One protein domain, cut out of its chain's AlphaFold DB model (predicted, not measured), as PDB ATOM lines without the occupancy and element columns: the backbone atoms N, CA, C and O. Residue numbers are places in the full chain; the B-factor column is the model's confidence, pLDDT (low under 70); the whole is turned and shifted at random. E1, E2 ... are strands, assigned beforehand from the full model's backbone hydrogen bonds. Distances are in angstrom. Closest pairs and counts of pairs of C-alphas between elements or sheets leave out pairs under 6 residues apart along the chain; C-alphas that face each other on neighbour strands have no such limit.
ATOM      1  N   GLY A 160     455.714 453.729 868.613       51.66
ATOM      2  CA  GLY A 160     456.471 454.908 869.025       51.66
ATOM      3  C   GLY A 160     456.537 455.032 870.547       51.66
ATOM      4  O   GLY A 160     455.508 455.072 871.205       51.66
ATOM      5  N   GLU A 161     457.756 455.079 871.088       55.25
ATOM      6  CA  GLU A 161     458.139 455.402 872.477       55.25
ATOM      7  C   GLU A 161     457.488 454.618 873.635       55.25
ATOM      8  O   GLU A 161     457.979 454.721 874.757       55.25
ATOM      9  N   HIS A 162     456.440 453.823 873.435       62.56
ATOM     10  CA  HIS A 162     455.653 453.239 874.531       62.56
ATOM     11  C   HIS A 162     455.719 451.709 874.608       62.56
ATOM     12  O   HIS A 162     455.073 451.112 875.462       62.56
ATOM     13  N   SER A 163     456.529 451.060 873.767       70.62
ATOM     14  CA  SER A 163     456.691 449.604 873.803       70.62
ATOM     15  C   SER A 163     457.661 449.176 874.905       70.62
ATOM     16  O   SER A 163     458.838 449.549 874.899       70.62
ATOM     17  N   TRP A 164     457.165 448.351 875.825       75.38
ATOM     18  CA  TRP A 164     457.946 447.748 876.899       75.38
ATOM     19  C   TRP A 164     458.146 446.256 876.663       75.38
ATOM     20  O   TRP A 164     457.227 445.537 876.277       75.38
ATOM     21  N   LEU A 165     459.342 445.779 876.980       75.50
ATOM     22  CA  LEU A 165     459.640 444.367 877.126       75.50
ATOM     23  C   LEU A 165     459.962 444.085 878.583       75.50
ATOM     24  O   LEU A 165     460.821 444.730 879.184       75.50
ATOM     25  N   ARG A 166     459.290 443.080 879.135       76.25
ATOM     26  CA  ARG A 166     459.652 442.481 880.414       76.25
ATOM     27  C   ARG A 166     460.151 441.063 880.188       76.25
ATOM     28  O   ARG A 166     459.510 440.295 879.474       76.25
ATOM     29  N   CYS A 167     461.257 440.697 880.817       72.69
ATOM     30  CA  CYS A 167     461.688 439.305 880.894       72.69
ATOM     31  C   CYS A 167     462.008 438.943 882.340       72.69
ATOM     32  O   CYS A 167     462.568 439.746 883.080       72.69
ATOM     33  N   TRP A 168     461.623 437.746 882.769       71.62
ATOM     34  CA  TRP A 168     462.076 437.213 884.047       71.62
ATOM     35  C   TRP A 168     463.380 436.466 883.813       71.62
ATOM     36  O   TRP A 168     463.440 435.614 882.929       71.62
ATOM     37  N   LEU A 169     464.411 436.762 884.603       69.31
ATOM     38  CA  LEU A 169     465.648 435.991 884.616       69.31
ATOM     39  C   LEU A 169     465.755 435.227 885.934       69.31
ATOM     40  O   LEU A 169     465.561 435.819 887.001       69.31
ATOM     41  N   PRO A 170     466.074 433.927 885.893       61.56
ATOM     42  CA  PRO A 170     466.244 433.143 887.099       61.56
ATOM     43  C   PRO A 170     467.479 433.584 887.879       61.56
ATOM     44  O   PRO A 170     468.467 434.053 887.306       61.56
ATOM     45  N   ALA A 171     467.460 433.366 889.192       59.38
ATOM     46  CA  ALA A 171     468.696 433.395 889.961       59.38
ATOM     47  C   ALA A 171     469.489 432.152 889.577       59.38
ATOM     48  O   ALA A 171     468.999 431.032 889.677       59.38
ATOM     49  N   VAL A 172     470.738 432.357 889.173       56.75
ATOM     50  CA  VAL A 172     471.682 431.258 888.924       56.75
ATOM     51  C   VAL A 172     472.386 430.836 890.223       56.75
ATOM     52  O   VAL A 172     473.260 429.972 890.232       56.75
ATOM     53  N   THR A 173     471.989 431.429 891.349       51.88
ATOM     54  CA  THR A 173     472.543 431.176 892.675       51.88
ATOM     55  C   THR A 173     471.422 430.975 893.684       51.88
ATOM     56  O   THR A 173     470.440 431.715 893.699       51.88
ATOM     57  N   ALA A 174     471.582 429.997 894.577       46.84
ATOM     58  CA  ALA A 174     470.904 430.064 895.865       46.84
ATOM     59  C   ALA A 174     471.366 431.364 896.535       46.84
ATOM     60  O   ALA A 174     472.548 431.697 896.434       46.84
ATOM     61  N   ALA A 175     470.452 432.125 897.140       40.72
ATOM     62  CA  ALA A 175     470.764 433.413 897.756       40.72
ATOM     63  C   ALA A 175     472.056 433.319 898.600       40.72
ATOM     64  O   ALA A 175     472.094 432.606 899.598       40.72
ATOM     65  N   ILE A 193     466.213 452.279 869.500       80.12
ATOM     66  CA  ILE A 193     467.115 452.282 870.653       80.12
ATOM     67  C   ILE A 193     466.447 451.475 871.765       80.12
ATOM     68  O   ILE A 193     465.276 451.702 872.084       80.12
ATOM     69  N   LEU A 194     467.203 450.549 872.354       81.44
ATOM     70  CA  LEU A 194     466.799 449.778 873.520       81.44
ATOM     71  C   LEU A 194     467.284 450.492 874.787       81.44
ATOM     72  O   LEU A 194     468.476 450.719 874.973       81.44
ATOM     73  N   HIS A 195     466.367 450.829 875.684       83.75
ATOM     74  CA  HIS A 195     466.684 451.388 876.998       83.75
ATOM     75  C   HIS A 195     466.508 450.311 878.056       83.75
ATOM     76  O   HIS A 195     465.435 449.718 878.150       83.75
ATOM     77  N   SER A 196     467.534 450.061 878.867       85.56
ATOM     78  CA  SER A 196     467.433 449.148 880.008       85.56
ATOM     79  C   SER A 196     467.014 449.915 881.256       85.56
ATOM     80  O   SER A 196     467.642 450.910 881.618       85.56
ATOM     81  N   HIS A 197     465.981 449.429 881.939       83.19
ATOM     82  CA  HIS A 197     465.486 449.967 883.208       83.19
ATOM     83  C   HIS A 197     465.818 449.032 884.388       83.19
ATOM     84  O   HIS A 197     465.261 449.130 885.478       83.19
ATOM     85  N   GLY A 198     466.735 448.077 884.221       83.88
ATOM     86  CA  GLY A 198     467.106 447.179 885.316       83.88
ATOM     87  C   GLY A 198     465.908 446.368 885.825       83.88
ATOM     88  O   GLY A 198     465.257 445.691 885.038       83.88
ATOM     89  N   ASN A 199     465.646 446.383 887.137       81.06
ATOM     90  CA  ASN A 199     464.634 445.542 887.799       81.06
ATOM     91  C   ASN A 199     463.254 446.190 888.018       81.06
ATOM     92  O   ASN A 199     462.380 445.544 888.590       81.06
ATOM     93  N   ALA A 200     463.050 447.437 887.594       81.50
ATOM     94  CA  ALA A 200     461.770 448.126 887.713       81.50
ATOM     95  C   ALA A 200     461.617 449.147 886.579       81.50
ATOM     96  O   ALA A 200     462.587 449.825 886.248       81.50
ATOM     97  N   PRO A 201     460.415 449.335 886.010       75.62
ATOM     98  CA  PRO A 201     460.210 450.271 884.902       75.62
ATOM     99  C   PRO A 201     460.486 451.736 885.285       75.62
ATOM    100  O   PRO A 201     460.826 452.542 884.426       75.62
ATOM    101  N   GLY A 202     460.376 452.086 886.573       80.25
ATOM    102  CA  GLY A 202     460.643 453.437 887.080       80.25
ATOM    103  C   GLY A 202     462.124 453.790 887.244       80.25
ATOM    104  O   GLY A 202     462.439 454.947 887.512       80.25
ATOM    105  N   ASN A 203     463.039 452.827 887.095       82.81
ATOM    106  CA  ASN A 203     464.466 453.111 887.197       82.81
ATOM    107  C   ASN A 203     464.934 454.011 886.039       82.81
ATOM    108  O   ASN A 203     464.354 453.956 884.946       82.81
ATOM    109  N   PRO A 204     466.012 454.793 886.235       85.38
ATOM    110  CA  PRO A 204     466.623 455.566 885.163       85.38
ATOM    111  C   PRO A 204     466.961 454.671 883.967       85.38
ATOM    112  O   PRO A 204     467.538 453.596 884.135       85.38
ATOM    113  N   ALA A 205     466.611 455.129 882.766       81.56
ATOM    114  CA  ALA A 205     467.006 454.463 881.534       81.56
ATOM    115  C   ALA A 205     468.532 454.516 881.403       81.56
ATOM    116  O   ALA A 205     469.115 455.596 881.292       81.56
ATOM    117  N   ALA A 206     469.178 453.354 881.391       78.94
ATOM    118  CA  ALA A 206     470.534 453.236 880.887       78.94
ATOM    119  C   ALA A 206     470.431 453.009 879.370       78.94
ATOM    120  O   ALA A 206     469.825 452.005 878.965       78.94
ATOM    121  N   PRO A 207     470.967 453.910 878.524       71.19
ATOM    122  CA  PRO A 207     471.012 453.658 877.093       71.19
ATOM    123  C   PRO A 207     471.806 452.372 876.867       71.19
ATOM    124  O   PRO A 207     472.976 452.282 877.243       71.19
ATOM    125  N   ALA A 208     471.150 451.363 876.301       62.34
ATOM    126  CA  ALA A 208     471.825 450.172 875.829       62.34
ATOM    127  C   ALA A 208     472.114 450.347 874.328       62.34
ATOM    128  O   ALA A 208     471.387 451.069 873.634       62.34
ATOM    129  N   PRO A 209     473.169 449.711 873.795       66.19
ATOM    130  CA  PRO A 209     473.292 449.539 872.354       66.19
ATOM    131  C   PRO A 209     472.027 448.870 871.776       66.19
ATOM    132  O   PRO A 209     471.159 448.393 872.507       66.19
ATOM    133  N   ALA A 210     471.923 448.774 870.444       65.00
ATOM    134  CA  ALA A 210     470.839 448.035 869.776       65.00
ATOM    135  C   ALA A 210     470.701 446.569 870.250       65.00
ATOM    136  O   ALA A 210     469.710 445.909 869.934       65.00
ATOM    137  N   SER A 211     471.677 446.078 871.023       70.94
ATOM    138  CA  SER A 211     471.587 444.890 871.852       70.94
ATOM    139  C   SER A 211     471.878 445.172 873.334       70.94
ATOM    140  O   SER A 211     472.712 446.010 873.681       70.94
ATOM    141  N   ALA A 212     471.225 444.419 874.218       70.50
ATOM    142  CA  ALA A 212     471.540 444.367 875.641       70.50
ATOM    143  C   ALA A 212     471.780 442.917 876.070       70.50
ATOM    144  O   ALA A 212     470.942 442.054 875.816       70.50
ATOM    145  N   THR A 213     472.890 442.682 876.767       76.69
ATOM    146  CA  THR A 213     473.188 441.411 877.436       76.69
ATOM    147  C   THR A 213     472.935 441.584 878.922       76.69
ATOM    148  O   THR A 213     473.588 442.399 879.581       76.69
ATOM    149  N   VAL A 214     472.001 440.817 879.478       69.38
ATOM    150  CA  VAL A 214     471.764 440.803 880.923       69.38
ATOM    151  C   VAL A 214     472.359 439.550 881.535       69.38
ATOM    152  O   VAL A 214     471.885 438.438 881.307       69.38
ATOM    153  N   ALA A 215     473.395 439.753 882.348       66.25
ATOM    154  CA  ALA A 215     473.949 438.718 883.204       66.25
ATOM    155  C   ALA A 215     473.068 438.519 884.461       66.25
ATOM    156  O   ALA A 215     472.469 439.476 884.965       66.25
ATOM    157  N   PRO A 216     473.007 437.301 885.020       59.34
ATOM    158  CA  PRO A 216     472.278 436.978 886.239       59.34
ATOM    159  C   PRO A 216     473.018 437.547 887.455       59.34
ATOM    160  O   PRO A 216     473.745 436.843 888.148       59.34
ATOM    161  N   ALA A 217     472.859 438.843 887.724       52.00
ATOM    162  CA  ALA A 217     473.346 439.437 888.973       52.00
ATOM    163  C   ALA A 217     472.377 439.178 890.146       52.00
ATOM    164  O   ALA A 217     472.790 439.127 891.297       52.00
ATOM    165  N   ALA A 218     471.087 438.987 889.848       56.66
ATOM    166  CA  ALA A 218     470.037 438.583 890.783       56.66
ATOM    167  C   ALA A 218     468.830 438.066 889.981       56.66
ATOM    168  O   ALA A 218     468.552 438.623 888.908       56.66
ATOM    169  N   ALA A 219     468.123 437.048 890.497       62.59
ATOM    170  CA  ALA A 219     466.785 436.692 890.006       62.59
ATOM    171  C   ALA A 219     465.928 437.948 889.904       62.59
ATOM    172  O   ALA A 219     465.997 438.815 890.778       62.59
ATOM    173  N   GLY A 220     465.077 438.017 888.890       70.88
ATOM    174  CA  GLY A 220     464.062 439.051 888.861       70.88
ATOM    175  C   GLY A 220     463.559 439.394 887.478       70.88
ATOM    176  O   GLY A 220     464.109 438.984 886.452       70.88
ATOM    177  N   TRP A 221     462.526 440.225 887.478       79.19
ATOM    178  CA  TRP A 221     462.066 440.907 886.285       79.19
ATOM    179  C   TRP A 221     463.127 441.890 885.802       79.19
ATOM    180  O   TRP A 221     463.795 442.556 886.593       79.19
ATOM    181  N   ARG A 222     463.264 441.974 884.485       79.44
ATOM    182  CA  ARG A 222     464.063 442.957 883.773       79.44
ATOM    183  C   ARG A 222     463.171 443.700 882.806       79.44
ATOM    184  O   ARG A 222     462.376 443.075 882.108       79.44
ATOM    185  N   TYR A 223     463.306 445.017 882.798       81.75
ATOM    186  CA  TYR A 223     462.454 445.903 882.021       81.75
ATOM    187  C   TYR A 223     463.286 446.638 880.983       81.75
ATOM    188  O   TYR A 223     464.338 447.197 881.297       81.75
ATOM    189  N   PHE A 224     462.778 446.656 879.760       81.00
ATOM    190  CA  PHE A 224     463.365 447.362 878.639       81.00
ATOM    191  C   PHE A 224     462.297 448.183 877.938       81.00
ATOM    192  O   PHE A 224     461.143 447.765 877.855       81.00
ATOM    193  N   ARG A 225     462.696 449.331 877.405       82.94
ATOM    194  CA  ARG A 225     461.828 450.212 876.629       82.94
ATOM    195  C   ARG A 225     462.437 450.426 875.254       82.94
ATOM    196  O   ARG A 225     463.621 450.738 875.151       82.94
ATOM    197  N   PHE A 226     461.635 450.282 874.211       76.94
ATOM    198  CA  PHE A 226     462.057 450.601 872.850       76.94
ATOM    199  C   PHE A 226     461.653 452.034 872.511       76.94
ATOM    200  O   PHE A 226     460.528 452.459 872.783       76.94
ATOM    201  N   SER A 227     462.566 452.783 871.901       76.50
ATOM    202  CA  SER A 227     462.283 454.116 871.364       76.50
ATOM    203  C   SER A 227     462.827 454.251 869.945       76.50
ATOM    204  O   SER A 227     463.953 453.837 869.690       76.50
TER     205      SER A 227
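What this domain is: This is residues 160 to 175 and 193 to 227 of the 637 residues of an uncharacterized protein of Massilia sp. GV097 (UniProt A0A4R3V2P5). A narrow antiparallel sheet of three strands runs along a rod-like shape, with the longest strand, E4, in its middle, E1 along one side and the short E2 beside residues 224 to 227 of E4 on the other. A long loop, residues 197 to 210, leaves E2, folds back so that residues 206 to 207 pair with residues 195 to 196 of E2, and leads to E3, a short strand outside the sheet. The printed part has 51 residues with no named helix and four named strands, E1, E2, E3 and E4 along the chain; the class is all strand, though under half of the residues, 23 of 51, are in named elements. The whole is only just compact, close to loose, with a radius of gyration of the C-alphas of 11.3 A, and spans 39 by 19 by 16 A.

Where its parts are: E1, residues 163 to 169, begins at C-alpha 163 (456.691, 449.604, 873.803) and is 19.6 A long from first to last C-alpha. E2, residues 193 to 196, measures 9.9 A. E3, residues 211 to 214, begins at C-alpha 211 (471.587, 444.890, 871.852) and measures 10.0 A. E4, residues 220 to 227, measures 23.2 A and ends at C-alpha 227 (462.283, 454.116, 871.364).

How they stand to each other: The sheet's order is E1, E4, E2, with E1 and E2 as edge strands and E4 as the inner strand. E1 and E4 are antiparallel at 156 degrees; C-alphas 168 and 221 face each other at 4.3 A, and N 222 and O 167 are within hydrogen-bond range at 2.7 A. E4 and E2 are antiparallel at 155 degrees; C-alphas 224 and 196 face each other at 4.6 A, and N 195 and O 225 are within hydrogen-bond range at 2.8 A. E3 pairs with no named strand. The closest C-alphas of E2 and E3 are those of Leu 194 and Ser 211, 7.0 A apart. E3 is apart from E1, and E3 and E4 are only just apart, with their closest C-alphas at 8.5 A.

The domain as a whole: The two C-alphas farthest apart are those of Gly 160 and Ala 174, at 39.3 A. Residues 176 to 192 are cut out, and C-alphas 175 and 193 are 33.2 A apart across the cut, which falls in the link from E1 to E2. The link from E2 to E3 is long, with 14 residues, and the link from E3 to E4 is tight, with 5. The model's mean pLDDT over the printed part is 71.0; it is under 70 at residues 160 to 162, 169 to 175, 208 to 210 and 214 to 219.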